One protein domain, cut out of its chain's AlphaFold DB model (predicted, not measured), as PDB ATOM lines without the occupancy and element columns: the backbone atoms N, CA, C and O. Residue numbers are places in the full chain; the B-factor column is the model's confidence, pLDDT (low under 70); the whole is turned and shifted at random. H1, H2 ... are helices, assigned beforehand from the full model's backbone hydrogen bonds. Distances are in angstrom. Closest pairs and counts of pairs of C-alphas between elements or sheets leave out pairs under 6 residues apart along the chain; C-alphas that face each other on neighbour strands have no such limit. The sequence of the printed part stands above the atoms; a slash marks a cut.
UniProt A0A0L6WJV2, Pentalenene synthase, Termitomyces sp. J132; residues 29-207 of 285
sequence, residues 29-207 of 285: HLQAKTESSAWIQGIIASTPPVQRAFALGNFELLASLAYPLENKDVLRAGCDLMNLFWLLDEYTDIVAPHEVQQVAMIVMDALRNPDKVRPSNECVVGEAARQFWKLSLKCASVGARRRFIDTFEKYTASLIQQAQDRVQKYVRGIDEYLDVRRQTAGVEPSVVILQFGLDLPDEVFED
ATOM      1  N   HIS A  29     116.279  77.307 111.514       98.19
ATOM      2  CA  HIS A  29     117.486  77.616 110.730       98.19
ATOM      3  C   HIS A  29     117.208  78.441 109.471       98.19
ATOM      4  O   HIS A  29     117.789  79.509 109.299       98.19
ATOM      5  N   LEU A  30     116.311  77.969 108.597       98.06
ATOM      6  CA  LEU A  30     116.063  78.628 107.311       98.06
ATOM      7  C   LEU A  30     115.563  80.062 107.501       98.06
ATOM      8  O   LEU A  30     116.063  80.977 106.854       98.06
ATOM      9  N   GLN A  31     114.628  80.270 108.429       98.19
ATOM     10  CA  GLN A  31     114.066  81.591 108.684       98.19
ATOM     11  C   GLN A  31     115.102  82.534 109.310       98.19
ATOM     12  O   GLN A  31     115.294  83.644 108.814       98.19
ATOM     13  N   ALA A  32     115.797  82.087 110.361       98.19
ATOM     14  CA  ALA A  32     116.805  82.900 111.035       98.19
ATOM     15  C   ALA A  32     117.979  83.233 110.104       98.19
ATOM     16  O   ALA A  32     118.453  84.370 110.112       98.19
ATOM     17  N   LYS A  33     118.408  82.283 109.261       97.56
ATOM     18  CA  LYS A  33     119.439  82.507 108.245       97.56
ATOM     19  C   LYS A  33     119.012  83.566 107.240       97.56
ATOM     20  O   LYS A  33     119.745  84.531 107.051       97.56
ATOM     21  N   THR A  34     117.834  83.428 106.628       97.75
ATOM     22  CA  THR A  34     117.348  84.391 105.626       97.75
ATOM     23  C   THR A  34     117.295  85.808 106.182       97.75
ATOM     24  O   THR A  34     117.797  86.734 105.549       97.75
ATOM     25  N   GLU A  35     116.751  85.981 107.384       98.06
ATOM     26  CA  GLU A  35     116.701  87.286 108.043       98.06
ATOM     27  C   GLU A  35     118.128  87.831 108.325       98.06
ATOM     28  O   GLU A  35     118.328  89.039 108.417       98.06
ATOM     29  N   SER A  36     119.143  86.961 108.491       98.31
ATOM     30  CA  SER A  36     120.471  87.324 109.063       98.31
ATOM     31  C   SER A  36     121.394  87.755 107.976       98.31
ATOM     32  O   SER A  36     121.941  88.854 108.015       98.31
ATOM     33  N   SER A  37     121.421  86.936 106.933       96.62
ATOM     34  CA  SER A  37     122.079  87.267 105.695       96.62
ATOM     35  C   SER A  37     121.503  88.563 105.125       96.62
ATOM     36  O   SER A  37     122.275  89.439 104.763       96.62
ATOM     37  N   ALA A  38     120.175  88.755 105.120       96.81
ATOM     38  CA  ALA A  38     119.579  90.003 104.634       96.81
ATOM     39  C   ALA A  38     120.000  91.232 105.463       96.81
ATOM     40  O   ALA A  38     120.313  92.280 104.899       96.81
ATOM     41  N   TRP A  39     120.028  91.098 106.792       97.81
ATOM     42  CA  TRP A  39     120.457  92.160 107.701       97.81
ATOM     43  C   TRP A  39     121.912  92.571 107.455       97.81
ATOM     44  O   TRP A  39     122.174  93.733 107.138       97.81
ATOM     45  N   ILE A  40     122.853  91.627 107.531       97.12
ATOM     46  CA  ILE A  40     124.278  91.939 107.382       97.12
ATOM     47  C   ILE A  40     124.608  92.396 105.956       97.12
ATOM     48  O   ILE A  40     125.369  93.345 105.792       97.12
ATOM     49  N   GLN A  41     123.976  91.817 104.925       95.69
ATOM     50  CA  GLN A  41     124.127  92.259 103.532       95.69
ATOM     51  C   GLN A  41     123.685  93.707 103.331       95.69
ATOM     52  O   GLN A  41     124.332  94.434 102.581       95.69
ATOM     53  N   GLY A  42     122.621  94.145 104.013       95.75
ATOM     54  CA  GLY A  42     122.190  95.541 103.995       95.75
ATOM     55  C   GLY A  42     123.247  96.491 104.565       95.75
ATOM     56  O   GLY A  42     123.419  97.594 104.055       95.75
ATOM     57  N   ILE A  43     123.994  96.040 105.575       94.75
ATOM     58  CA  ILE A  43     125.061  96.812 106.221       94.75
ATOM     59  C   ILE A  43     126.308  96.896 105.334       94.75
ATOM     60  O   ILE A  43     126.858  97.976 105.134       94.75
ATOM     61  N   ILE A  44     126.739  95.775 104.754       94.31
ATOM     62  CA  ILE A  44     127.947  95.715 103.911       94.31
ATOM     63  C   ILE A  44     127.670  96.056 102.435       94.31
ATOM     64  O   ILE A  44     128.546  95.887 101.583       94.31
ATOM     65  N   ALA A  45     126.466  96.542 102.106       91.44
ATOM     66  CA  ALA A  45     125.985  96.787 100.742       91.44
ATOM     67  C   ALA A  45     126.895  97.717  99.911       91.44
ATOM     68  O   ALA A  45     126.979  97.585  98.689       91.44
ATOM     69  N   SER A  46     127.618  98.628 100.564       87.00
ATOM     70  CA  SER A  46     128.552  99.558  99.921       87.00
ATOM     71  C   SER A  46     130.002  99.061  99.854       87.00
ATOM     72  O   SER A  46     130.866  99.807  99.396       87.00
ATOM     73  N   THR A  47     130.288  97.822 100.276       88.00
ATOM     74  CA  THR A  47     131.656  97.280 100.379       88.00
ATOM     75  C   THR A  47     131.810  95.975  99.574       88.00
ATOM     76  O   THR A  47     131.780  94.881 100.142       88.00
ATOM     77  N   PRO A  48     131.995  96.038  98.235       88.38
ATOM     78  CA  PRO A  48     131.991  94.851  97.370       88.38
ATOM     79  C   PRO A  48     133.012  93.750  97.716       88.38
ATOM     80  O   PRO A  48     132.670  92.574  97.578       88.38
ATOM     81  N   PRO A  49     134.256  94.050  98.154       88.31
ATOM     82  CA  PRO A  49     135.180  93.007  98.606       88.31
ATOM     83  C   PRO A  49     134.633  92.208  99.796       88.31
ATOM     84  O   PRO A  49     134.615  90.981  99.729       88.31
ATOM     85  N   VAL A  50     134.100  92.901 100.806       88.44
ATOM     86  CA  VAL A  50     133.523  92.307 102.023       88.44
ATOM     87  C   VAL A  50     132.288  91.464 101.685       88.44
ATOM     88  O   VAL A  50     132.154  90.346 102.167       88.44
ATOM     89  N   GLN A  51     131.431  91.904 100.757       90.31
ATOM     90  CA  GLN A  51     130.308  91.079 100.275       90.31
ATOM     91  C   GLN A  51     130.740  89.761  99.635       90.31
ATOM     92  O   GLN A  51     130.097  88.731  99.839       90.31
ATOM     93  N   ARG A  52     131.811  89.782  98.832       88.81
ATOM     94  CA  ARG A  52     132.317  88.562  98.192       88.81
ATOM     95  C   ARG A  52     132.880  87.591  99.220       88.81
ATOM     96  O   ARG A  52     132.634  86.400  99.082       88.81
ATOM     97  N   ALA A  53     133.584  88.094 100.234       88.62
ATOM     98  CA  ALA A  53     134.073  87.282 101.343       88.62
ATOM     99  C   ALA A  53     132.908  86.679 102.151       88.62
ATOM    100  O   ALA A  53     132.879  85.467 102.357       88.62
ATOM    101  N   PHE A  54     131.888  87.482 102.480       91.31
ATOM    102  CA  PHE A  54     130.688  87.021 103.185       91.31
ATOM    103  C   PHE A  54     130.004  85.837 102.484       91.31
ATOM    104  O   PHE A  54     129.605  84.869 103.126       91.31
ATOM    105  N   ALA A  55     129.899  85.889 101.151       89.38
ATOM    106  CA  ALA A  55     129.222  84.866 100.354       89.38
ATOM    107  C   ALA A  55     129.901  83.481 100.385       89.38
ATOM    108  O   ALA A  55     129.288  82.500  99.966       89.38
ATOM    109  N   LEU A  56     131.151  83.394 100.855       88.75
ATOM    110  CA  LEU A  56     131.881  82.133 101.016       88.75
ATOM    111  C   LEU A  56     131.590  81.451 102.362       88.75
ATOM    112  O   LEU A  56     131.876  80.264 102.519       88.75
ATOM    113  N   GLY A  57     131.041  82.192 103.327       90.81
ATOM    114  CA  GLY A  57     130.761  81.714 104.674       90.81
ATOM    115  C   GLY A  57     129.362  81.119 104.841       90.81
ATOM    116  O   GLY A  57     128.443  81.340 104.052       90.81
ATOM    117  N   ASN A  58     129.184  80.365 105.926       93.81
ATOM    118  CA  ASN A  58     127.876  79.872 106.361       93.81
ATOM    119  C   ASN A  58     127.713  80.041 107.880       93.81
ATOM    120  O   ASN A  58     127.442  79.088 108.611       93.81
ATOM    121  N   PHE A  59     127.921  81.267 108.354       96.12
ATOM    122  CA  PHE A  59     127.971  81.615 109.777       96.12
ATOM    123  C   PHE A  59     126.648  81.330 110.507       96.12
ATOM    124  O   PHE A  59     126.639  80.906 111.660       96.12
ATOM    125  N   GLU A  60     125.509  81.456 109.823       97.69
ATOM    126  CA  GLU A  60     124.214  81.138 110.430       97.69
ATOM    127  C   GLU A  60     123.990  79.634 110.606       97.69
ATOM    128  O   GLU A  60     123.228  79.222 111.483       97.69
ATOM    129  N   LEU A  61     124.645  78.794 109.793       97.88
ATOM    130  CA  LEU A  61     124.639  77.351 110.021       97.88
ATOM    131  C   LEU A  61     125.397  77.012 111.307       97.88
ATOM    132  O   LEU A  61     124.897  76.198 112.078       97.88
ATOM    133  N   LEU A  62     126.536  77.666 111.571       96.88
ATOM    134  CA  LEU A  62     127.269  77.512 112.832       96.88
ATOM    135  C   LEU A  62     126.371  77.854 114.029       96.88
ATOM    136  O   LEU A  62     126.181  77.011 114.902       96.88
ATOM    137  N   ALA A  63     125.723  79.023 114.019       98.00
ATOM    138  CA  ALA A  63     124.767  79.395 115.065       98.00
ATOM    139  C   ALA A  63     123.618  78.376 115.204       98.00
ATOM    140  O   ALA A  63     123.239  77.997 116.308       98.00
ATOM    141  N   SER A  64     123.089  77.866 114.089       98.38
ATOM    142  CA  SER A  64     121.984  76.893 114.108       98.38
ATOM    143  C   SER A  64     122.370  75.522 114.662       98.38
ATOM    144  O   SER A  64     121.486  74.780 115.095       98.38
ATOM    145  N   LEU A  65     123.658  75.179 114.632       96.88
ATOM    146  CA  LEU A  65     124.211  73.978 115.256       96.88
ATOM    147  C   LEU A  65     124.593  74.214 116.724       96.88
ATOM    148  O   LEU A  65     124.492  73.284 117.518       96.88
ATOM    149  N   ALA A  66     125.001  75.437 117.082       96.25
ATOM    150  CA  ALA A  66     125.357  75.829 118.448       96.25
ATOM    151  C   ALA A  66     124.130  76.034 119.353       96.25
ATOM    152  O   ALA A  66     124.169  75.699 120.534       96.25
ATOM    153  N   TYR A  67     123.016  76.515 118.791       97.06
ATOM    154  CA  TYR A  67     121.776  76.804 119.518       97.06
ATOM    155  C   TYR A  67     120.607  75.920 119.041       97.06
ATOM    156  O   TYR A  67     119.572  76.443 118.628       97.06
ATOM    157  N   PRO A  68     120.721  74.577 119.035       96.75
ATOM    158  CA  PRO A  68     119.770  73.705 118.339       96.75
ATOM    159  C   PRO A  68     118.392  73.614 119.010       96.75
ATOM    160  O   PRO A  68     117.425  73.236 118.350       96.75
ATOM    161  N   LEU A  69     118.302  73.934 120.304       95.56
ATOM    162  CA  LEU A  69     117.075  73.832 121.107       95.56
ATOM    163  C   LEU A  69     116.417  75.187 121.387       95.56
ATOM    164  O   LEU A  69     115.323  75.236 121.943       95.56
ATOM    165  N   GLU A  70     117.081  76.275 121.011       96.88
ATOM    166  CA  GLU A  70     116.614  77.622 121.303       96.88
ATOM    167  C   GLU A  70     115.417  78.022 120.441       96.88
ATOM    168  O   GLU A  70     115.212  77.532 119.325       96.88
ATOM    169  N   ASN A  71     114.626  78.967 120.944       97.00
ATOM    170  CA  ASN A  71     113.570  79.570 120.139       97.00
ATOM    171  C   ASN A  71     114.161  80.412 118.990       97.00
ATOM    172  O   ASN A  71     115.353  80.733 118.957       97.00
ATOM    173  N   LYS A  72     113.304  80.800 118.040       97.62
ATOM    174  CA  LYS A  72     113.710  81.592 116.872       97.62
ATOM    175  C   LYS A  72     114.452  82.884 117.253       97.62
ATOM    176  O   LYS A  72     115.426  83.218 116.586       97.62
ATOM    177  N   ASP A  73     114.010  83.606 118.280       97.38
ATOM    178  CA  ASP A  73     114.557  84.925 118.626       97.38
ATOM    179  C   ASP A  73     115.953  84.830 119.258       97.38
ATOM    180  O   ASP A  73     116.815  85.666 118.989       97.38
ATOM    181  N   VAL A  74     116.213  83.794 120.059       98.12
ATOM    182  CA  VAL A  74     117.553  83.526 120.605       98.12
ATOM    183  C   VAL A  74     118.478  82.986 119.511       98.12
ATOM    184  O   VAL A  74     119.592  83.489 119.355       98.12
ATOM    185  N   LEU A  75     118.001  82.054 118.671       98.50
ATOM    186  CA  LEU A  75     118.756  81.605 117.492       98.50
ATOM    187  C   LEU A  75     119.143  82.793 116.607       98.50
ATOM    188  O   LEU A  75     120.264  82.870 116.108       98.50
ATOM    189  N   ARG A  76     118.202  83.717 116.405       98.31
ATOM    190  CA  ARG A  76     118.401  84.915 115.606       98.31
ATOM    191  C   ARG A  76     119.567  85.753 116.124       98.31
ATOM    192  O   ARG A  76     120.436  86.106 115.330       98.31
ATOM    193  N   ALA A  77     119.595  86.029 117.426       98.56
ATOM    194  CA  ALA A  77     120.700  86.742 118.062       98.56
ATOM    195  C   ALA A  77     122.031  85.996 117.876       98.56
ATOM    196  O   ALA A  77     123.040  86.615 117.549       98.56
ATOM    197  N   GLY A  78     122.021  84.665 117.990       98.56
ATOM    198  CA  GLY A  78     123.181  83.824 117.704       98.56
ATOM    199  C   GLY A  78     123.694  83.954 116.264       98.56
ATOM    200  O   GLY A  78     124.895  84.103 116.053       98.56
ATOM    201  N   CYS A  79     122.804  83.939 115.267       98.75
ATOM    202  CA  CYS A  79     123.169  84.144 113.861       98.75
ATOM    203  C   CYS A  79     123.769  85.536 113.616       98.75
ATOM    204  O   CYS A  79     124.763  85.654 112.899       98.75
ATOM    205  N   ASP A  80     123.166  86.575 114.197       98.75
ATOM    206  CA  ASP A  80     123.644  87.951 114.059       98.75
ATOM    207  C   ASP A  80     125.018  88.128 114.724       98.75
ATOM    208  O   ASP A  80     125.890  88.789 114.161       98.75
ATOM    209  N   LEU A  81     125.244  87.479 115.873       98.75
ATOM    210  CA  LEU A  81     126.530  87.474 116.568       98.75
ATOM    211  C   LEU A  81     127.636  86.808 115.734       98.75
ATOM    212  O   LEU A  81     128.718  87.373 115.615       98.75
ATOM    213  N   MET A  82     127.372  85.648 115.120       98.44
ATOM    214  CA  MET A  82     128.364  84.984 114.256       98.44
ATOM    215  C   MET A  82     128.744  85.855 113.051       98.44
ATOM    216  O   MET A  82     129.916  85.942 112.688       98.44
ATOM    217  N   ASN A  83     127.764  86.543 112.457       98.25
ATOM    218  CA  ASN A  83     128.013  87.502 111.381       98.25
ATOM    219  C   ASN A  83     128.793  88.735 111.872       98.25
ATOM    220  O   ASN A  83     129.615  89.269 111.127       98.25
ATOM    221  N   LEU A  84     128.560  89.181 113.110       98.44
ATOM    222  CA  LEU A  84     129.299  90.285 113.721       98.44
ATOM    223  C   LEU A  84     130.761  89.916 114.007       98.44
ATOM    224  O   LEU A  84     131.623  90.743 113.729       98.44
ATOM    225  N   PHE A  85     131.050  88.710 114.513       98.06
ATOM    226  CA  PHE A  85     132.433  88.247 114.696       98.06
ATOM    227  C   PHE A  85     133.187  88.200 113.376       98.06
ATOM    228  O   PHE A  85     134.247  88.801 113.265       98.06
ATOM    229  N   TRP A  86     132.591  87.597 112.346       96.31
ATOM    230  CA  TRP A  86     133.212  87.587 111.026       96.31
ATOM    231  C   TRP A  86     133.495  89.009 110.515       96.31
ATOM    232  O   TRP A  86     134.583  89.288 110.017       96.31
ATOM    233  N   LEU A  87     132.535  89.929 110.657       96.69
ATOM    234  CA  LEU A  87     132.736  91.309 110.222       96.69
ATOM    235  C   LEU A  87     133.814  92.021 111.053       96.69
ATOM    236  O   LEU A  87     134.513  92.868 110.515       96.69
ATOM    237  N   LEU A  88     133.942  91.716 112.344       96.88
ATOM    238  CA  LEU A  88     135.020  92.242 113.179       96.88
ATOM    239  C   LEU A  88     136.383  91.793 112.656       96.88
ATOM    240  O   LEU A  88     137.209  92.661 112.379       96.88
ATOM    241  N   ASP A  89     136.568  90.492 112.432       94.38
ATOM    242  CA  ASP A  89     137.831  89.910 111.963       94.38
ATOM    243  C   ASP A  89     138.290  90.545 110.635       94.38
ATOM    244  O   ASP A  89     139.443  90.966 110.507       94.38
ATOM    245  N   GLU A  90     137.366  90.757 109.684       93.06
ATOM    246  CA  GLU A  90     137.653  91.431 108.401       93.06
ATOM    247  C   GLU A  90     138.249  92.842 108.569       93.06
ATOM    248  O   GLU A  90     138.958  93.328 107.684       93.06
ATOM    249  N   TYR A  91     137.966  93.516 109.689       94.44
ATOM    250  CA  TYR A  91     138.467  94.858 109.986       94.44
ATOM    251  C   TYR A  91     139.612  94.871 111.004       94.44
ATOM    252  O   TYR A  91     140.408  95.808 110.976       94.44
ATOM    253  N   THR A  92     139.725  93.885 111.898       95.56
ATOM    254  CA  THR A  92     140.737  93.878 112.969       95.56
ATOM    255  C   THR A  92     142.005  93.107 112.616       95.56
ATOM    256  O   THR A  92     143.079  93.442 113.129       95.56
ATOM    257  N   ASP A  93     141.940  92.127 111.714       92.75
ATOM    258  CA  ASP A  93     143.089  91.254 111.433       92.75
ATOM    259  C   ASP A  93     144.130  91.868 110.498       92.75
ATOM    260  O   ASP A  93     145.293  91.464 110.494       92.75
ATOM    261  N   ILE A  94     143.750  92.913 109.768       91.06
ATOM    262  CA  ILE A  94     144.594  93.546 108.745       91.06
ATOM    263  C   ILE A  94     145.145  94.918 109.153       91.06
ATOM    264  O   ILE A  94     145.893  95.527 108.387       91.06
ATOM    265  N   VAL A  95     144.781  95.419 110.335       94.56
ATOM    266  CA  VAL A  95     145.121  96.776 110.796       94.56
ATOM    267  C   VAL A  95     146.060  96.766 112.004       94.56
ATOM    268  O   VAL A  95     146.299  95.730 112.639       94.56
ATOM    269  N   ALA A  96     146.632  97.931 112.318       96.62
ATOM    270  CA  ALA A  96     147.545  98.095 113.443       96.62
ATOM    271  C   ALA A  96     146.802  98.118 114.799       96.62
ATOM    272  O   ALA A  96     145.625  98.475 114.855       96.62
ATOM    273  N   PRO A  97     147.482  97.848 115.936       97.94
ATOM    274  CA  PRO A  97     146.841  97.782 117.256       97.94
ATOM    275  C   PRO A  97     146.028  99.023 117.645       97.94
ATOM    276  O   PRO A  97     144.976  98.908 118.266       97.94
ATOM    277  N   HIS A  98     146.491 100.217 117.263       97.94
ATOM    278  CA  HIS A  98     145.781 101.467 117.545       97.94
ATOM    279  C   HIS A  98     144.479 101.613 116.737       97.94
ATOM    280  O   HIS A  98     143.548 102.264 117.202       97.94
ATOM    281  N   GLU A  99     144.392 101.002 115.555       97.88
ATOM    282  CA  GLU A  99     143.173 100.950 114.741       97.88
ATOM    283  C   GLU A  99     142.210  99.893 115.293       97.88
ATOM    284  O   GLU A  99     141.023 100.175 115.442       97.88
ATOM    285  N   VAL A 100     142.720  98.726 115.718       98.25
ATOM    286  CA  VAL A 100     141.917  97.719 116.443       98.25
ATOM    287  C   VAL A 100     141.306  98.324 117.704       98.25
ATOM    288  O   VAL A 100     140.119  98.149 117.965       98.25
ATOM    289  N   GLN A 101     142.080  99.112 118.455       98.44
ATOM    290  CA  GLN A 101     141.584  99.824 119.629       98.44
ATOM    291  C   GLN A 101     140.445 100.800 119.285       98.44
ATOM    292  O   GLN A 101     139.474 100.889 120.037       98.44
ATOM    293  N   GLN A 102     140.522 101.510 118.155       98.19
ATOM    294  CA  GLN A 102     139.434 102.381 117.699       98.19
ATOM    295  C   GLN A 102     138.178 101.575 117.355       98.19
ATOM    296  O   GLN A 102     137.088 101.944 117.792       98.19
ATOM    297  N   VAL A 103     138.317 100.455 116.637       98.19
ATOM    298  CA  VAL A 103     137.194  99.554 116.320       98.19
ATOM    299  C   VAL A 103     136.563  99.000 117.602       98.19
ATOM    300  O   VAL A 103     135.344  99.073 117.755       98.19
ATOM    301  N   ALA A 104     137.369  98.543 118.563       98.38
ATOM    302  CA  ALA A 104     136.901  98.068 119.866       98.38
ATOM    303  C   ALA A 104     136.097  99.143 120.618       98.38
ATOM    304  O   ALA A 104     135.000  98.873 121.109       98.38
ATOM    305  N   MET A 105     136.589 100.388 120.657       98.50
ATOM    306  CA  MET A 105     135.872 101.511 121.274       98.50
ATOM    307  C   MET A 105     134.543 101.810 120.573       98.50
ATOM    308  O   MET A 105     133.536 102.027 121.246       98.50
ATOM    309  N   ILE A 106     134.526 101.807 119.237       98.56
ATOM    310  CA  ILE A 106     133.316 102.018 118.427       98.56
ATOM    311  C   ILE A 106     132.262 100.958 118.756       98.56
ATOM    312  O   ILE A 106     131.103 101.289 119.006       98.56
ATOM    313  N   VAL A 107     132.672  99.691 118.788       98.62
ATOM    314  CA  VAL A 107     131.789  98.550 119.043       98.62
ATOM    315  C   VAL A 107     131.241  98.598 120.461       98.62
ATOM    316  O   VAL A 107     130.028  98.534 120.646       98.62
ATOM    317  N   MET A 108     132.097  98.799 121.463       98.75
ATOM    318  CA  MET A 108     131.645  98.890 122.850       98.75
ATOM    319  C   MET A 108     130.745 100.107 123.095       98.75
ATOM    320  O   MET A 108     129.772  99.997 123.840       98.75
ATOM    321  N   ASP A 109     130.995 101.247 122.442       98.69
ATOM    322  CA  ASP A 109     130.080 102.395 122.475       98.69
ATOM    323  C   ASP A 109     128.732 102.066 121.815       98.69
ATOM    324  O   ASP A 109     127.689 102.457 122.336       98.69
ATOM    325  N   ALA A 110     128.720 101.321 120.707       98.62
ATOM    326  CA  ALA A 110     127.492 100.888 120.041       98.62
ATOM    327  C   ALA A 110     126.663  99.912 120.894       98.62
ATOM    328  O   ALA A 110     125.438 100.043 120.951       98.62
ATOM    329  N   LEU A 111     127.316  98.978 121.590       98.62
ATOM    330  CA  LEU A 111     126.659  98.044 122.509       98.62
ATOM    331  C   LEU A 111     126.133  98.752 123.770       98.62
ATOM    332  O   LEU A 111     125.030  98.473 124.235       98.62
ATOM    333  N   ARG A 112     126.888  99.708 124.324       98.44
ATOM    334  CA  ARG A 112     126.478 100.464 125.523       98.44
ATOM    335  C   ARG A 112     125.412 101.519 125.226       98.44
ATOM    336  O   ARG A 112     124.595 101.811 126.094       98.44
ATOM    337  N   ASN A 113     125.391 102.058 124.005       98.00
ATOM    338  CA  ASN A 113     124.483 103.124 123.578       98.00
ATOM    339  C   ASN A 113     123.716 102.747 122.288       98.00
ATOM    340  O   ASN A 113     123.859 103.427 121.268       98.00
ATOM    341  N   PRO A 114     122.856 101.705 122.297       97.19
ATOM    342  CA  PRO A 114     122.217 101.176 121.082       97.19
ATOM    343  C   PRO A 114     121.216 102.136 120.406       97.19
ATOM    344  O   PRO A 114     120.844 101.947 119.240       97.19
ATOM    345  N   ASP A 115     120.780 103.180 121.116       97.50
ATOM    346  CA  ASP A 115     119.904 104.235 120.593       97.50
ATOM    347  C   ASP A 115     120.663 105.430 119.998       97.50
ATOM    348  O   ASP A 115     120.063 106.269 119.323       97.50
ATOM    349  N   LYS A 116     121.986 105.503 120.193       96.75
ATOM    350  CA  LYS A 116     122.835 106.537 119.598       96.75
ATOM    351  C   LYS A 116     123.001 106.263 118.104       96.75
ATOM    352  O   LYS A 116     123.482 105.203 117.709       96.75
ATOM    353  N   VAL A 117     122.641 107.237 117.271       95.50
ATOM    354  CA  VAL A 117     122.876 107.176 115.821       95.50
ATOM    355  C   VAL A 117     124.382 107.130 115.548       95.50
ATOM    356  O   VAL A 117     125.133 107.936 116.104       95.50
ATOM    357  N   ARG A 118     124.822 106.193 114.699       95.81
ATOM    358  CA  ARG A 118     126.234 106.070 114.313       95.81
ATOM    359  C   ARG A 118     126.600 107.108 113.243       95.81
ATOM    360  O   ARG A 118     125.793 107.339 112.339       95.81
ATOM    361  N   PRO A 119     127.778 107.752 113.322       95.25
ATOM    362  CA  PRO A 119     128.240 108.657 112.272       95.25
ATOM    363  C   PRO A 119     128.363 107.942 110.922       95.25
ATOM    364  O   PRO A 119     128.860 106.822 110.852       95.25
ATOM    365  N   SER A 120     127.975 108.598 109.826       88.94
ATOM    366  CA  SER A 120     128.015 107.989 108.484       88.94
ATOM    367  C   SER A 120     129.430 107.715 107.960       88.94
ATOM    368  O   SER A 120     129.588 106.998 106.979       88.94
ATOM    369  N   ASN A 121     130.448 108.327 108.569       90.94
ATOM    370  CA  ASN A 121     131.864 108.137 108.254       90.94
ATOM    371  C   ASN A 121     132.588 107.211 109.250       90.94
ATOM    372  O   ASN A 121     133.811 107.108 109.192       90.94
ATOM    373  N   GLU A 122     131.867 106.593 110.187       94.25
ATOM    374  CA  GLU A 122     132.429 105.618 111.121       94.25
ATOM    375  C   GLU A 122     132.658 104.253 110.446       94.25
ATOM    376  O   GLU A 122     132.074 103.944 109.406       94.25
ATOM    377  N   CYS A 123     133.500 103.412 111.052       93.69
ATOM    378  CA  CYS A 123     133.605 102.003 110.689       93.69
ATOM    379  C   CYS A 123     132.228 101.315 110.743       93.69
ATOM    380  O   CYS A 123     131.519 101.383 111.749       93.69
ATOM    381  N   VAL A 124     131.877 100.600 109.672       95.06
ATOM    382  CA  VAL A 124     130.563  99.960 109.496       95.06
ATOM    383  C   VAL A 124     130.228  98.941 110.597       95.06
ATOM    384  O   VAL A 124     129.059  98.734 110.926       95.06
ATOM    385  N   VAL A 125     131.257  98.363 111.225       96.75
ATOM    386  CA  VAL A 125     131.132  97.449 112.368       96.75
ATOM    387  C   VAL A 125     130.348  98.099 113.519       96.75
ATOM    388  O   VAL A 125     129.575  97.419 114.190       96.75
ATOM    389  N   GLY A 126     130.470  99.417 113.721       97.69
ATOM    390  CA  GLY A 126     129.721 100.135 114.756       97.69
ATOM    391  C   GLY A 126     128.208 100.077 114.547       97.69
ATOM    392  O   GLY A 126     127.455  99.838 115.491       97.69
ATOM    393  N   GLU A 127     127.745 100.232 113.305       97.44
ATOM    394  CA  GLU A 127     126.320 100.121 112.980       97.44
ATOM    395  C   GLU A 127     125.832  98.668 113.050       97.44
ATOM    396  O   GLU A 127     124.729  98.424 113.544       97.44
ATOM    397  N   ALA A 128     126.667  97.700 112.654       98.00
ATOM    398  CA  ALA A 128     126.381  96.280 112.847       98.00
ATOM    399  C   ALA A 128     126.194  95.936 114.328       98.00
ATOM    400  O   ALA A 128     125.137  95.432 114.704       98.00
ATOM    401  N   ALA A 129     127.152  96.292 115.185       98.62
ATOM    402  CA  ALA A 129     127.071  96.060 116.624       98.62
ATOM    403  C   ALA A 129     125.829  96.723 117.244       98.62
ATOM    404  O   ALA A 129     125.109  96.095 118.024       98.62
ATOM    405  N   ARG A 130     125.521  97.967 116.846       98.56
ATOM    406  CA  ARG A 130     124.341  98.701 117.327       98.56
ATOM    407  C   ARG A 130     123.037  97.980 116.976       98.56
ATOM    408  O   ARG A 130     122.169  97.817 117.836       98.56
ATOM    409  N   GLN A 131     122.872  97.577 115.712       98.31
ATOM    410  CA  GLN A 131     121.658  96.897 115.255       98.31
ATOM    411  C   GLN A 131     121.520  95.504 115.872       98.31
ATOM    412  O   GLN A 131     120.445  95.189 116.386       98.31
ATOM    413  N   PHE A 132     122.603  94.719 115.882       98.62
ATOM    414  CA  PHE A 132     122.666  93.414 116.543       98.62
ATOM    415  C   PHE A 132     122.189  93.515 117.993       98.62
ATOM    416  O   PHE A 132     121.291  92.780 118.413       98.62
ATOM    417  N   TRP A 133     122.736  94.466 118.753       98.50
ATOM    418  CA  TRP A 133     122.406  94.580 120.165       98.50
ATOM    419  C   TRP A 133     120.971  95.036 120.384       98.50
ATOM    420  O   TRP A 133     120.245  94.451 121.184       98.50
ATOM    421  N   LYS A 134     120.499  96.012 119.602       97.81
ATOM    422  CA  LYS A 134     119.107  96.471 119.672       97.81
ATOM    423  C   LYS A 134     118.096  95.361 119.366       97.81
ATOM    424  O   LYS A 134     117.012  95.350 119.949       97.81
ATOM    425  N   LEU A 135     118.425  94.440 118.459       96.81
ATOM    426  CA  LEU A 135     117.603  93.259 118.182       96.81
ATOM    427  C   LEU A 135     117.685  92.243 119.327       96.81
ATOM    428  O   LEU A 135     116.644  91.805 119.814       96.81
ATOM    429  N   SER A 136     118.893  91.950 119.804       97.88
ATOM    430  CA  SER A 136     119.165  91.011 120.901       97.88
ATOM    431  C   SER A 136     118.489  91.403 122.217       97.88
ATOM    432  O   SER A 136     117.985  90.551 122.946       97.88
ATOM    433  N   LEU A 137     118.372  92.704 122.501       97.12
ATOM    434  CA  LEU A 137     117.680  93.224 123.687       97.12
ATOM    435  C   LEU A 137     116.199  92.814 123.778       97.12
ATOM    436  O   LEU A 137     115.612  92.915 124.856       97.12
ATOM    437  N   LYS A 138     115.587  92.353 122.680       95.44
ATOM    438  CA  LYS A 138     114.200  91.863 122.672       95.44
ATOM    439  C   LYS A 138     114.048  90.488 123.322       95.44
ATOM    440  O   LYS A 138     112.963  90.196 123.813       95.44
ATOM    441  N   CYS A 139     115.101  89.671 123.324       96.12
ATOM    442  CA  CYS A 139     115.078  88.313 123.872       96.12
ATOM    443  C   CYS A 139     116.065  88.097 125.027       96.12
ATOM    444  O   CYS A 139     115.896  87.132 125.755       96.12
ATOM    445  N   ALA A 140     117.048  88.979 125.236       96.69
ATOM    446  CA  ALA A 140     118.011  88.853 126.327       96.69
ATOM    447  C   ALA A 140     117.413  89.217 127.700       96.69
ATOM    448  O   ALA A 140     116.913  90.337 127.885       96.69
ATOM    449  N   SER A 141     117.539  88.318 128.681       94.94
ATOM    450  CA  SER A 141     117.249  88.579 130.099       94.94
ATOM    451  C   SER A 141     118.168  89.655 130.693       94.94
ATOM    452  O   SER A 141     119.243  89.945 130.165       94.94
ATOM    453  N   VAL A 142     117.756  90.287 131.799       93.25
ATOM    454  CA  VAL A 142     118.512  91.403 132.405       93.25
ATOM    455  C   VAL A 142     119.921  90.967 132.824       93.25
ATOM    456  O   VAL A 142     120.885  91.669 132.519       93.25
ATOM    457  N   GLY A 143     120.051  89.795 133.455       94.50
ATOM    458  CA  GLY A 143     121.350  89.241 133.847       94.50
ATOM    459  C   GLY A 143     122.240  88.929 132.642       94.50
ATOM    460  O   GLY A 143     123.413  89.310 132.625       94.50
ATOM    461  N   ALA A 144     121.672  88.324 131.593       96.50
ATOM    462  CA  ALA A 144     122.417  87.998 130.380       96.50
ATOM    463  C   ALA A 144     122.904  89.249 129.635       96.50
ATOM    464  O   ALA A 144     124.004  89.240 129.092       96.50
ATOM    465  N   ARG A 145     122.146  90.357 129.659       96.69
ATOM    466  CA  ARG A 145     122.587  91.633 129.066       96.69
ATOM    467  C   ARG A 145     123.882  92.139 129.686       96.69
ATOM    468  O   ARG A 145     124.791  92.512 128.953       96.69
ATOM    469  N   ARG A 146     123.961  92.155 131.023       96.12
ATOM    470  CA  ARG A 146     125.161  92.595 131.749       96.12
ATOM    471  C   ARG A 146     126.343  91.686 131.411       96.12
ATOM    472  O   ARG A 146     127.350  92.173 130.914       96.12
ATOM    473  N   ARG A 147     126.169  90.366 131.567       97.00
ATOM    474  CA  ARG A 147     127.227  89.379 131.288       97.00
ATOM    475  C   ARG A 147     127.703  89.434 129.834       97.00
ATOM    476  O   ARG A 147     128.899  89.338 129.586       97.00
ATOM    477  N   PHE A 148     126.804  89.665 128.877       98.25
ATOM    478  CA  PHE A 148     127.185  89.818 127.473       98.25
ATOM    479  C   PHE A 148     128.096  91.033 127.282       98.25
ATOM    480  O   PHE A 148     129.165  90.890 126.703       98.25
ATOM    481  N   ILE A 149     127.721  92.205 127.807       98.50
ATOM    482  CA  ILE A 149     128.557  93.414 127.720       98.50
ATOM    483  C   ILE A 149     129.931  93.185 128.360       98.50
ATOM    484  O   ILE A 149     130.936  93.559 127.758       98.50
ATOM    485  N   ASP A 150     129.981  92.537 129.525       97.94
ATOM    486  CA  ASP A 150     131.235  92.256 130.232       97.94
ATOM    487  C   ASP A 150     132.142  91.316 129.416       97.94
ATOM    488  O   ASP A 150     133.323  91.598 129.213       97.94
ATOM    489  N   THR A 151     131.594  90.213 128.891       97.94
ATOM    490  CA  THR A 151     132.353  89.266 128.046       97.94
ATOM    491  C   THR A 151     132.788  89.884 126.715       97.94
ATOM    492  O   THR A 151     133.901  89.638 126.257       97.94
ATOM    493  N   PHE A 152     131.964  90.742 126.107       98.62
ATOM    494  CA  PHE A 152     132.306  91.408 124.850       98.62
ATOM    495  C   PHE A 152     133.386  92.487 125.040       98.62
ATOM    496  O   PHE A 152     134.225  92.689 124.158       98.62
ATOM    497  N   GLU A 153     133.421  93.152 126.200       98.50
ATOM    498  CA  GLU A 153     134.512  94.064 126.559       98.50
ATOM    499  C   GLU A 153     135.845  93.320 126.673       98.50
ATOM    500  O   GLU A 153     136.837  93.754 126.087       98.50
ATOM    501  N   LYS A 154     135.864  92.168 127.358       98.12
ATOM    502  CA  LYS A 154     137.065  91.319 127.437       98.12
ATOM    503  C   LYS A 154     137.519  90.857 126.053       98.12
ATOM    504  O   LYS A 154     138.692  91.012 125.715       98.12
ATOM    505  N   TYR A 155     136.584  90.363 125.238       98.56
ATOM    506  CA  TYR A 155     136.860  89.925 123.873       98.56
ATOM    507  C   TYR A 155     137.476  91.052 123.035       98.56
ATOM    508  O   TYR A 155     138.589  90.906 122.532       98.56
ATOM    509  N   THR A 156     136.830  92.217 122.952       98.12
ATOM    510  CA  THR A 156     137.340  93.342 122.145       98.12
ATOM    511  C   THR A 156     138.672  93.897 122.657       98.12
ATOM    512  O   THR A 156     139.518  94.283 121.849       98.12
ATOM    513  N   ALA A 157     138.910  93.892 123.973       97.88
ATOM    514  CA  ALA A 157     140.212  94.235 124.541       97.88
ATOM    515  C   ALA A 157     141.298  93.219 124.142       97.88
ATOM    516  O   ALA A 157     142.424  93.611 123.831       97.88
ATOM    517  N   SER A 158     140.964  91.926 124.098       97.44
ATOM    518  CA  SER A 158     141.905  90.869 123.716       97.44
ATOM    519  C   SER A 158     142.340  90.945 122.247       97.44
ATOM    520  O   SER A 158     143.497  90.651 121.942       97.44
ATOM    521  N   LEU A 159     141.486  91.449 121.347       97.56
ATOM    522  CA  LEU A 159     141.850  91.681 119.941       97.56
ATOM    523  C   LEU A 159     143.011  92.679 119.804       97.56
ATOM    524  O   LEU A 159     143.846  92.561 118.907       97.56
ATOM    525  N   ILE A 160     143.107  93.650 120.720       97.88
ATOM    526  CA  ILE A 160     144.225  94.601 120.757       97.88
ATOM    527  C   ILE A 160     145.527  93.862 121.092       97.88
ATOM    528  O   ILE A 160     146.548  94.118 120.455       97.88
ATOM    529  N   GLN A 161     145.491  92.929 122.051       96.75
ATOM    530  CA  GLN A 161     146.651  92.107 122.407       96.75
ATOM    531  C   GLN A 161     147.082  91.218 121.235       96.75
ATOM    532  O   GLN A 161     148.263  91.194 120.895       96.75
ATOM    533  N   GLN A 162     146.137  90.560 120.562       96.00
ATOM    534  CA  GLN A 162     146.423  89.748 119.377       96.00
ATOM    535  C   GLN A 162     147.079  90.580 118.262       96.00
ATOM    536  O   GLN A 162     148.060  90.160 117.649       96.00
ATOM    537  N   ALA A 163     146.597  91.805 118.031       97.00
ATOM    538  CA  ALA A 163     147.208  92.712 117.066       97.00
ATOM    539  C   ALA A 163     148.632  93.136 117.471       97.00
ATOM    540  O   ALA A 163     149.496  93.305 116.604       97.00
ATOM    541  N   GLN A 164     148.899  93.320 118.769       97.06
ATOM    542  CA  GLN A 164     150.244  93.621 119.271       97.06
ATOM    543  C   GLN A 164     151.199  92.454 119.021       97.06
ATOM    544  O   GLN A 164     152.291  92.677 118.494       97.06
ATOM    545  N   ASP A 165     150.769  91.230 119.324       96.12
ATOM    546  CA  ASP A 165     151.559  90.014 119.108       96.12
ATOM    547  C   ASP A 165     151.901  89.851 117.621       96.12
ATOM    548  O   ASP A 165     153.063  89.634 117.265       96.12
ATOM    549  N   ARG A 166     150.917  90.083 116.739       94.88
ATOM    550  CA  ARG A 166     151.087  90.067 115.279       94.88
ATOM    551  C   ARG A 166     152.134  91.076 114.798       94.88
ATOM    552  O   ARG A 166     153.022  90.716 114.027       94.88
ATOM    553  N   VAL A 167     152.080  92.327 115.264       95.12
ATOM    554  CA  VAL A 167     153.064  93.365 114.883       95.12
ATOM    555  C   VAL A 167     154.463  93.050 115.415       95.12
ATOM    556  O   VAL A 167     155.454  93.298 114.726       95.12
ATOM    557  N   GLN A 168     154.557  92.495 116.623       95.25
ATOM    558  CA  GLN A 168     155.830  92.125 117.246       95.25
ATOM    559  C   GLN A 168     156.387  90.792 116.731       95.25
ATOM    560  O   GLN A 168     157.539  90.472 117.020       95.25
ATOM    561  N   LYS A 169     155.594  90.032 115.960       93.44
ATOM    562  CA  LYS A 169     155.871  88.636 115.584       93.44
ATOM    563  C   LYS A 169     156.177  87.776 116.812       93.44
ATOM    564  O   LYS A 169     157.072  86.930 116.786       93.44
ATOM    565  N   TYR A 170     155.475  88.051 117.907       95.06
ATOM    566  CA  TYR A 170     155.669  87.360 119.167       95.06
ATOM    567  C   TYR A 170     154.871  86.057 119.161       95.06
ATOM    568  O   TYR A 170     153.644  86.076 119.154       95.06
ATOM    569  N   VAL A 171     155.580  84.927 119.147       94.31
ATOM    570  CA  VAL A 171     154.985  83.590 119.267       94.31
ATOM    571  C   VAL A 171     154.999  83.206 120.741       94.31
ATOM    572  O   VAL A 171     156.070  83.038 121.331       94.31
ATOM    573  N   ARG A 172     153.808  83.107 121.332       96.31
ATOM    574  CA  ARG A 172     153.611  82.743 122.742       96.31
ATOM    575  C   ARG A 172     154.005  81.295 123.016       96.31
ATOM    576  O   ARG A 172     154.082  80.480 122.097       96.31
ATOM    577  N   GLY A 173     154.230  80.974 124.290       97.75
ATOM    578  CA  GLY A 173     154.214  79.581 124.737       97.75
ATOM    579  C   GLY A 173     152.798  78.995 124.710       97.75
ATOM    580  O   GLY A 173     151.820  79.736 124.638       97.75
ATOM    581  N   ILE A 174     152.681  77.671 124.800       97.94
ATOM    582  CA  ILE A 174     151.404  76.939 124.770       97.94
ATOM    583  C   ILE A 174     150.449  77.457 125.854       97.94
ATOM    584  O   ILE A 174     149.340  77.859 125.525       97.94
ATOM    585  N   ASP A 175     150.871  77.510 127.120       97.31
ATOM    586  CA  ASP A 175     149.987  77.922 128.223       97.31
ATOM    587  C   ASP A 175     149.539  79.389 128.081       97.31
ATOM    588  O   ASP A 175     148.350  79.694 128.160       97.31
ATOM    589  N   GLU A 176     150.477  80.292 127.769       97.06
ATOM    590  CA  GLU A 176     150.184  81.711 127.525       97.06
ATOM    591  C   GLU A 176     149.245  81.912 126.330       97.06
ATOM    592  O   GLU A 176     148.421  82.829 126.322       97.06
ATOM    593  N   TYR A 177     149.382  81.072 125.302       97.75
ATOM    594  CA  TYR A 177     148.495  81.093 124.153       97.75
ATOM    595  C   TYR A 177     147.090  80.654 124.526       97.75
ATOM    596  O   TYR A 177     146.157  81.359 124.169       97.75
ATOM    597  N   LEU A 178     146.926  79.543 125.249       96.81
ATOM    598  CA  LEU A 178     145.602  79.071 125.660       96.81
ATOM    599  C   LEU A 178     144.860  80.159 126.455       96.81
ATOM    600  O   LEU A 178     143.685  80.412 126.190       96.81
ATOM    601  N   ASP A 179     145.549  80.867 127.353       95.62
ATOM    602  CA  ASP A 179     144.957  81.951 128.145       95.62
ATOM    603  C   ASP A 179     144.467  83.125 127.284       95.62
ATOM    604  O   ASP A 179     143.331  83.584 127.433       95.62
ATOM    605  N   VAL A 180     145.286  83.599 126.339       96.19
ATOM    606  CA  VAL A 180     144.884  84.682 125.422       96.19
ATOM    607  C   VAL A 180     143.849  84.190 124.403       96.19
ATOM    608  O   VAL A 180     142.932  84.928 124.025       96.19
ATOM    609  N   ARG A 181     143.950  82.935 123.959       97.38
ATOM    610  CA  ARG A 181     143.074  82.356 122.940       97.38
ATOM    611  C   ARG A 181     141.638  82.228 123.434       97.38
ATOM    612  O   ARG A 181     140.733  82.602 122.690       97.38
ATOM    613  N   ARG A 182     141.425  81.841 124.697       96.38
ATOM    614  CA  ARG A 182     140.089  81.822 125.328       96.38
ATOM    615  C   ARG A 182     139.367  83.166 125.216       96.38
ATOM    616  O   ARG A 182     138.171  83.198 124.942       96.38
ATOM    617  N   GLN A 183     140.101  84.271 125.363       96.44
ATOM    618  CA  GLN A 183     139.537  85.620 125.285       96.44
ATOM    619  C   GLN A 183     139.334  86.095 123.839       96.44
ATOM    620  O   GLN A 183     138.342  86.759 123.551       96.44
ATOM    621  N   THR A 184     140.228  85.723 122.917       96.25
ATOM    622  CA  THR A 184     140.172  86.144 121.499       96.25
ATOM    623  C   THR A 184     139.235  85.297 120.634       96.25
ATOM    624  O   THR A 184     138.860  85.725 119.551       96.25
ATOM    625  N   ALA A 185     138.828  84.104 121.076       95.56
ATOM    626  CA  ALA A 185     138.022  83.185 120.267       95.56
ATOM    627  C   ALA A 185     136.527  83.549 120.164       95.56
ATOM    628  O   ALA A 185     135.788  82.885 119.441       95.56
ATOM    629  N   GLY A 186     136.047  84.553 120.910       96.88
ATOM    630  CA  GLY A 186     134.631  84.954 120.899       96.88
ATOM    631  C   GLY A 186     133.668  83.907 121.486       96.88
ATOM    632  O   GLY A 186     132.446  84.025 121.344       96.88
ATOM    633  N   VAL A 187     134.186  82.876 122.164       97.31
ATOM    634  CA  VAL A 187     133.363  81.790 122.716       97.31
ATOM    635  C   VAL A 187     132.581  82.249 123.942       97.31
ATOM    636  O   VAL A 187     131.379  82.011 123.992       97.31
ATOM    637  N   GLU A 188     133.206  82.956 124.890       95.88
ATOM    638  CA  GLU A 188     132.517  83.479 126.085       95.88
ATOM    639  C   GLU A 188     131.232  84.266 125.736       95.88
ATOM    640  O   GLU A 188     130.152  83.863 126.181       95.88
ATOM    641  N   PRO A 189     131.273  85.323 124.894       97.69
ATOM    642  CA  PRO A 189     130.056  86.032 124.490       97.69
ATOM    643  C   PRO A 189     129.055  85.152 123.723       97.69
ATOM    644  O   PRO A 189     127.847  85.377 123.824       97.69
ATOM    645  N   SER A 190     129.517  84.125 123.001       98.19
ATOM    646  CA  SER A 190     128.637  83.144 122.345       98.19
ATOM    647  C   SER A 190     127.893  82.271 123.359       98.19
ATOM    648  O   SER A 190     126.690  82.059 123.234       98.19
ATOM    649  N   VAL A 191     128.568  81.821 124.418       96.44
ATOM    650  CA  VAL A 191     127.943  81.061 125.511       96.44
ATOM    651  C   VAL A 191     126.882  81.903 126.223       96.44
ATOM    652  O   VAL A 191     125.843  81.373 126.617       96.44
ATOM    653  N   VAL A 192     127.068  83.222 126.333       97.38
ATOM    654  CA  VAL A 192     126.056  84.106 126.935       97.38
ATOM    655  C   VAL A 192     124.746  84.146 126.129       97.38
ATOM    656  O   VAL A 192     123.687  84.334 126.727       97.38
ATOM    657  N   ILE A 193     124.756  83.888 124.813       97.88
ATOM    658  CA  ILE A 193     123.518  83.796 124.014       97.88
ATOM    659  C   ILE A 193     122.580  82.702 124.547       97.88
ATOM    660  O   ILE A 193     121.371  82.926 124.610       97.88
ATOM    661  N   LEU A 194     123.113  81.568 125.030       95.00
ATOM    662  CA  LEU A 194     122.319  80.493 125.659       95.00
ATOM    663  C   LEU A 194     121.565  80.968 126.912       95.00
ATOM    664  O   LEU A 194     120.617  80.334 127.364       95.00
ATOM    665  N   GLN A 195     121.983  82.090 127.491       95.00
ATOM    666  CA  GLN A 195     121.402  82.650 128.704       95.00
ATOM    667  C   GLN A 195     120.285  83.651 128.405       95.00
ATOM    668  O   GLN A 195     119.597  84.077 129.330       95.00
ATOM    669  N   PHE A 196     120.086  84.052 127.144       95.69
ATOM    670  CA  PHE A 196     119.130  85.104 126.791       95.69
ATOM    671  C   PHE A 196     117.704  84.736 127.204       95.69
ATOM    672  O   PHE A 196     117.029  85.551 127.828       95.69
ATOM    673  N   GLY A 197     117.288  83.494 126.945       86.12
ATOM    674  CA  GLY A 197     115.982  82.968 127.348       86.12
ATOM    675  C   GLY A 197     115.881  82.533 128.814       86.12
ATOM    676  O   GLY A 197     114.832  82.036 129.220       86.12
ATOM    677  N   LEU A 198     116.951  82.689 129.601       89.75
ATOM    678  CA  LEU A 198     117.036  82.214 130.980       89.75
ATOM    679  C   LEU A 198     117.019  83.394 131.957       89.75
ATOM    680  O   LEU A 198     117.858  84.294 131.887       89.75
ATOM    681  N   ASP A 199     116.091  83.360 132.911       86.94
ATOM    682  CA  ASP A 199     116.038  84.291 134.045       86.94
ATOM    683  C   ASP A 199     116.567  83.592 135.306       86.94
ATOM    684  O   ASP A 199     115.834  83.283 136.244       86.94
ATOM    685  N   LEU A 200     117.850  83.227 135.250       91.69
ATOM    686  CA  LEU A 200     118.568  82.544 136.326       91.69
ATOM    687  C   LEU A 200     119.512  83.520 137.038       91.69
ATOM    688  O   LEU A 200     120.069  84.414 136.384       91.69
ATOM    689  N   PRO A 201     119.710  83.355 138.357       93.12
ATOM    690  CA  PRO A 201     120.556  84.244 139.131       93.12
ATOM    691  C   PRO A 201     122.043  83.968 138.850       93.12
ATOM    692  O   PRO A 201     122.403  82.945 138.258       93.12
ATOM    693  N   ASP A 202     122.907  84.910 139.226       92.25
ATOM    694  CA  ASP A 202     124.330  84.884 138.869       92.25
ATOM    695  C   ASP A 202     125.055  83.661 139.435       92.25
ATOM    696  O   ASP A 202     125.883  83.075 138.739       92.25
ATOM    697  N   GLU A 203     124.656  83.194 140.619       95.12
ATOM    698  CA  GLU A 203     125.300  82.074 141.310       95.12
ATOM    699  C   GLU A 203     125.196  80.759 140.522       95.12
ATOM    700  O   GLU A 203     126.024  79.872 140.702       95.12
ATOM    701  N   VAL A 204     124.209  80.623 139.624       93.19
ATOM    702  CA  VAL A 204     124.115  79.457 138.727       93.19
ATOM    703  C   VAL A 204     125.235  79.476 137.695       93.19
ATOM    704  O   VAL A 204     125.821  78.439 137.400       93.19
ATOM    705  N   PHE A 205     125.531  80.643 137.127       92.38
ATOM    706  CA  PHE A 205     126.576  80.780 136.113       92.38
ATOM    707  C   PHE A 205     127.967  80.846 136.740       92.38
ATOM    708  O   PHE A 205     128.929  80.426 136.106       92.38
ATOM    709  N   GLU A 206     128.072  81.340 137.971       92.44
ATOM    710  CA  GLU A 206     129.303  81.372 138.767       92.44
ATOM    711  C   GLU A 206     129.626  80.025 139.429       92.44
ATOM    712  O   GLU A 206     130.703  79.873 140.008       92.44
ATOM    713  N   ASP A 207     128.726  79.037 139.333       93.00
ATOM    714  CA  ASP A 207     128.985  77.701 139.854       93.00
ATOM    715  C   ASP A 207     130.276  77.132 139.226       93.00
ATOM    716  O   ASP A 207     130.402  77.089 137.993       93.00
TER     717      ASP A 207
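Overview. This is residues 29 to 207 of the 285 residues of the protein "Pentalenene synthase" of Termitomyces sp. J132 (UniProt A0A0L6WJV2). What does the model look like? Helix H4 runs through the core of an all-helix body, with H1, H5 and H6 beside it in a four-helix bundle and H3 packed on H1 and H4. The longest helix, H7, runs along H5; after H7, the backbone folds back as H8 and H9, which pack on H7, and residues 173 to 179 stick out. How large is it? The printed part has 179 residues with ten named helices, H1 to H10 in chain order, and no named strand. It is compact, with a radius of gyration of the C-alphas of 16.2 A and spans of 44 by 44 by 31 A.

Along the chain. Where do the first helices lie? H1 is residues 29 to 43, 21.1 A long, from C-alpha 29 at (117.486, 77.616, 110.730). H2 is residues 48 to 54, H3 residues 59 to 66, H4 residues 72 to 92, 29.9 A, and H5 residues 97 to 112, 22.1 A. What follows? H6 is residues 124 to 136, 18.4 A, and H7 residues 142 to 168, 40.3 A, ending at (155.830, 92.125, 117.246). H8 is residues 174 to 184, 14.9 A, H9 residues 187 to 193, and H10 residues 202 to 205, with C-alpha 205 at (126.576, 80.780, 136.113).

Arrangement. What surrounds the hub, H4? H1 touches it at a steep tilt of 39 degrees, the C-alphas of Ala 32 and Arg 76 closest at 5.2 A, and H3 touches residues 75 to 83 alone, Glu 60 to Cys 79 closest at a C-alpha distance of 4.7 A. H6 runs opposite ways to H4 at a shallow tilt of 16 degrees, with C-alphas 77 and 136 closest at 5.4 A. H4 and H5 form a helical hairpin, C-alphas 92 and 100 closest at 5.3 A. Where are the others? H7 touches H5 at a shallow tilt of 8 degrees, C-alphas 97 and 163 closest at 5.1 A, and touches H8, 155 to 183, and H9, 151 to 189, each closest at a C-alpha distance of 5.3 A. H2 is close to H1 and H4 but not clearly touching, as H10 is to H7. Are the helix backbones complete? Every O i to N i+4 pair is within hydrogen-bond range in H1, H2, H3, H5 and H6, against 16 of 17 in H4, 21 of 23 in H7, 6 of 7 in H8 and 2 of 3 in H9; H10 is too short for such a pair.

Size, cuts and confidence. How far does it reach? The two C-alphas farthest apart are those of Pro 48 and Glu 203, at 46.2 A. Are there cuts, long links or doubtful places? The printed part has no cut, and the link from H5 to H6, 11 residues, is long. No printed residue is under 70 in pLDDT.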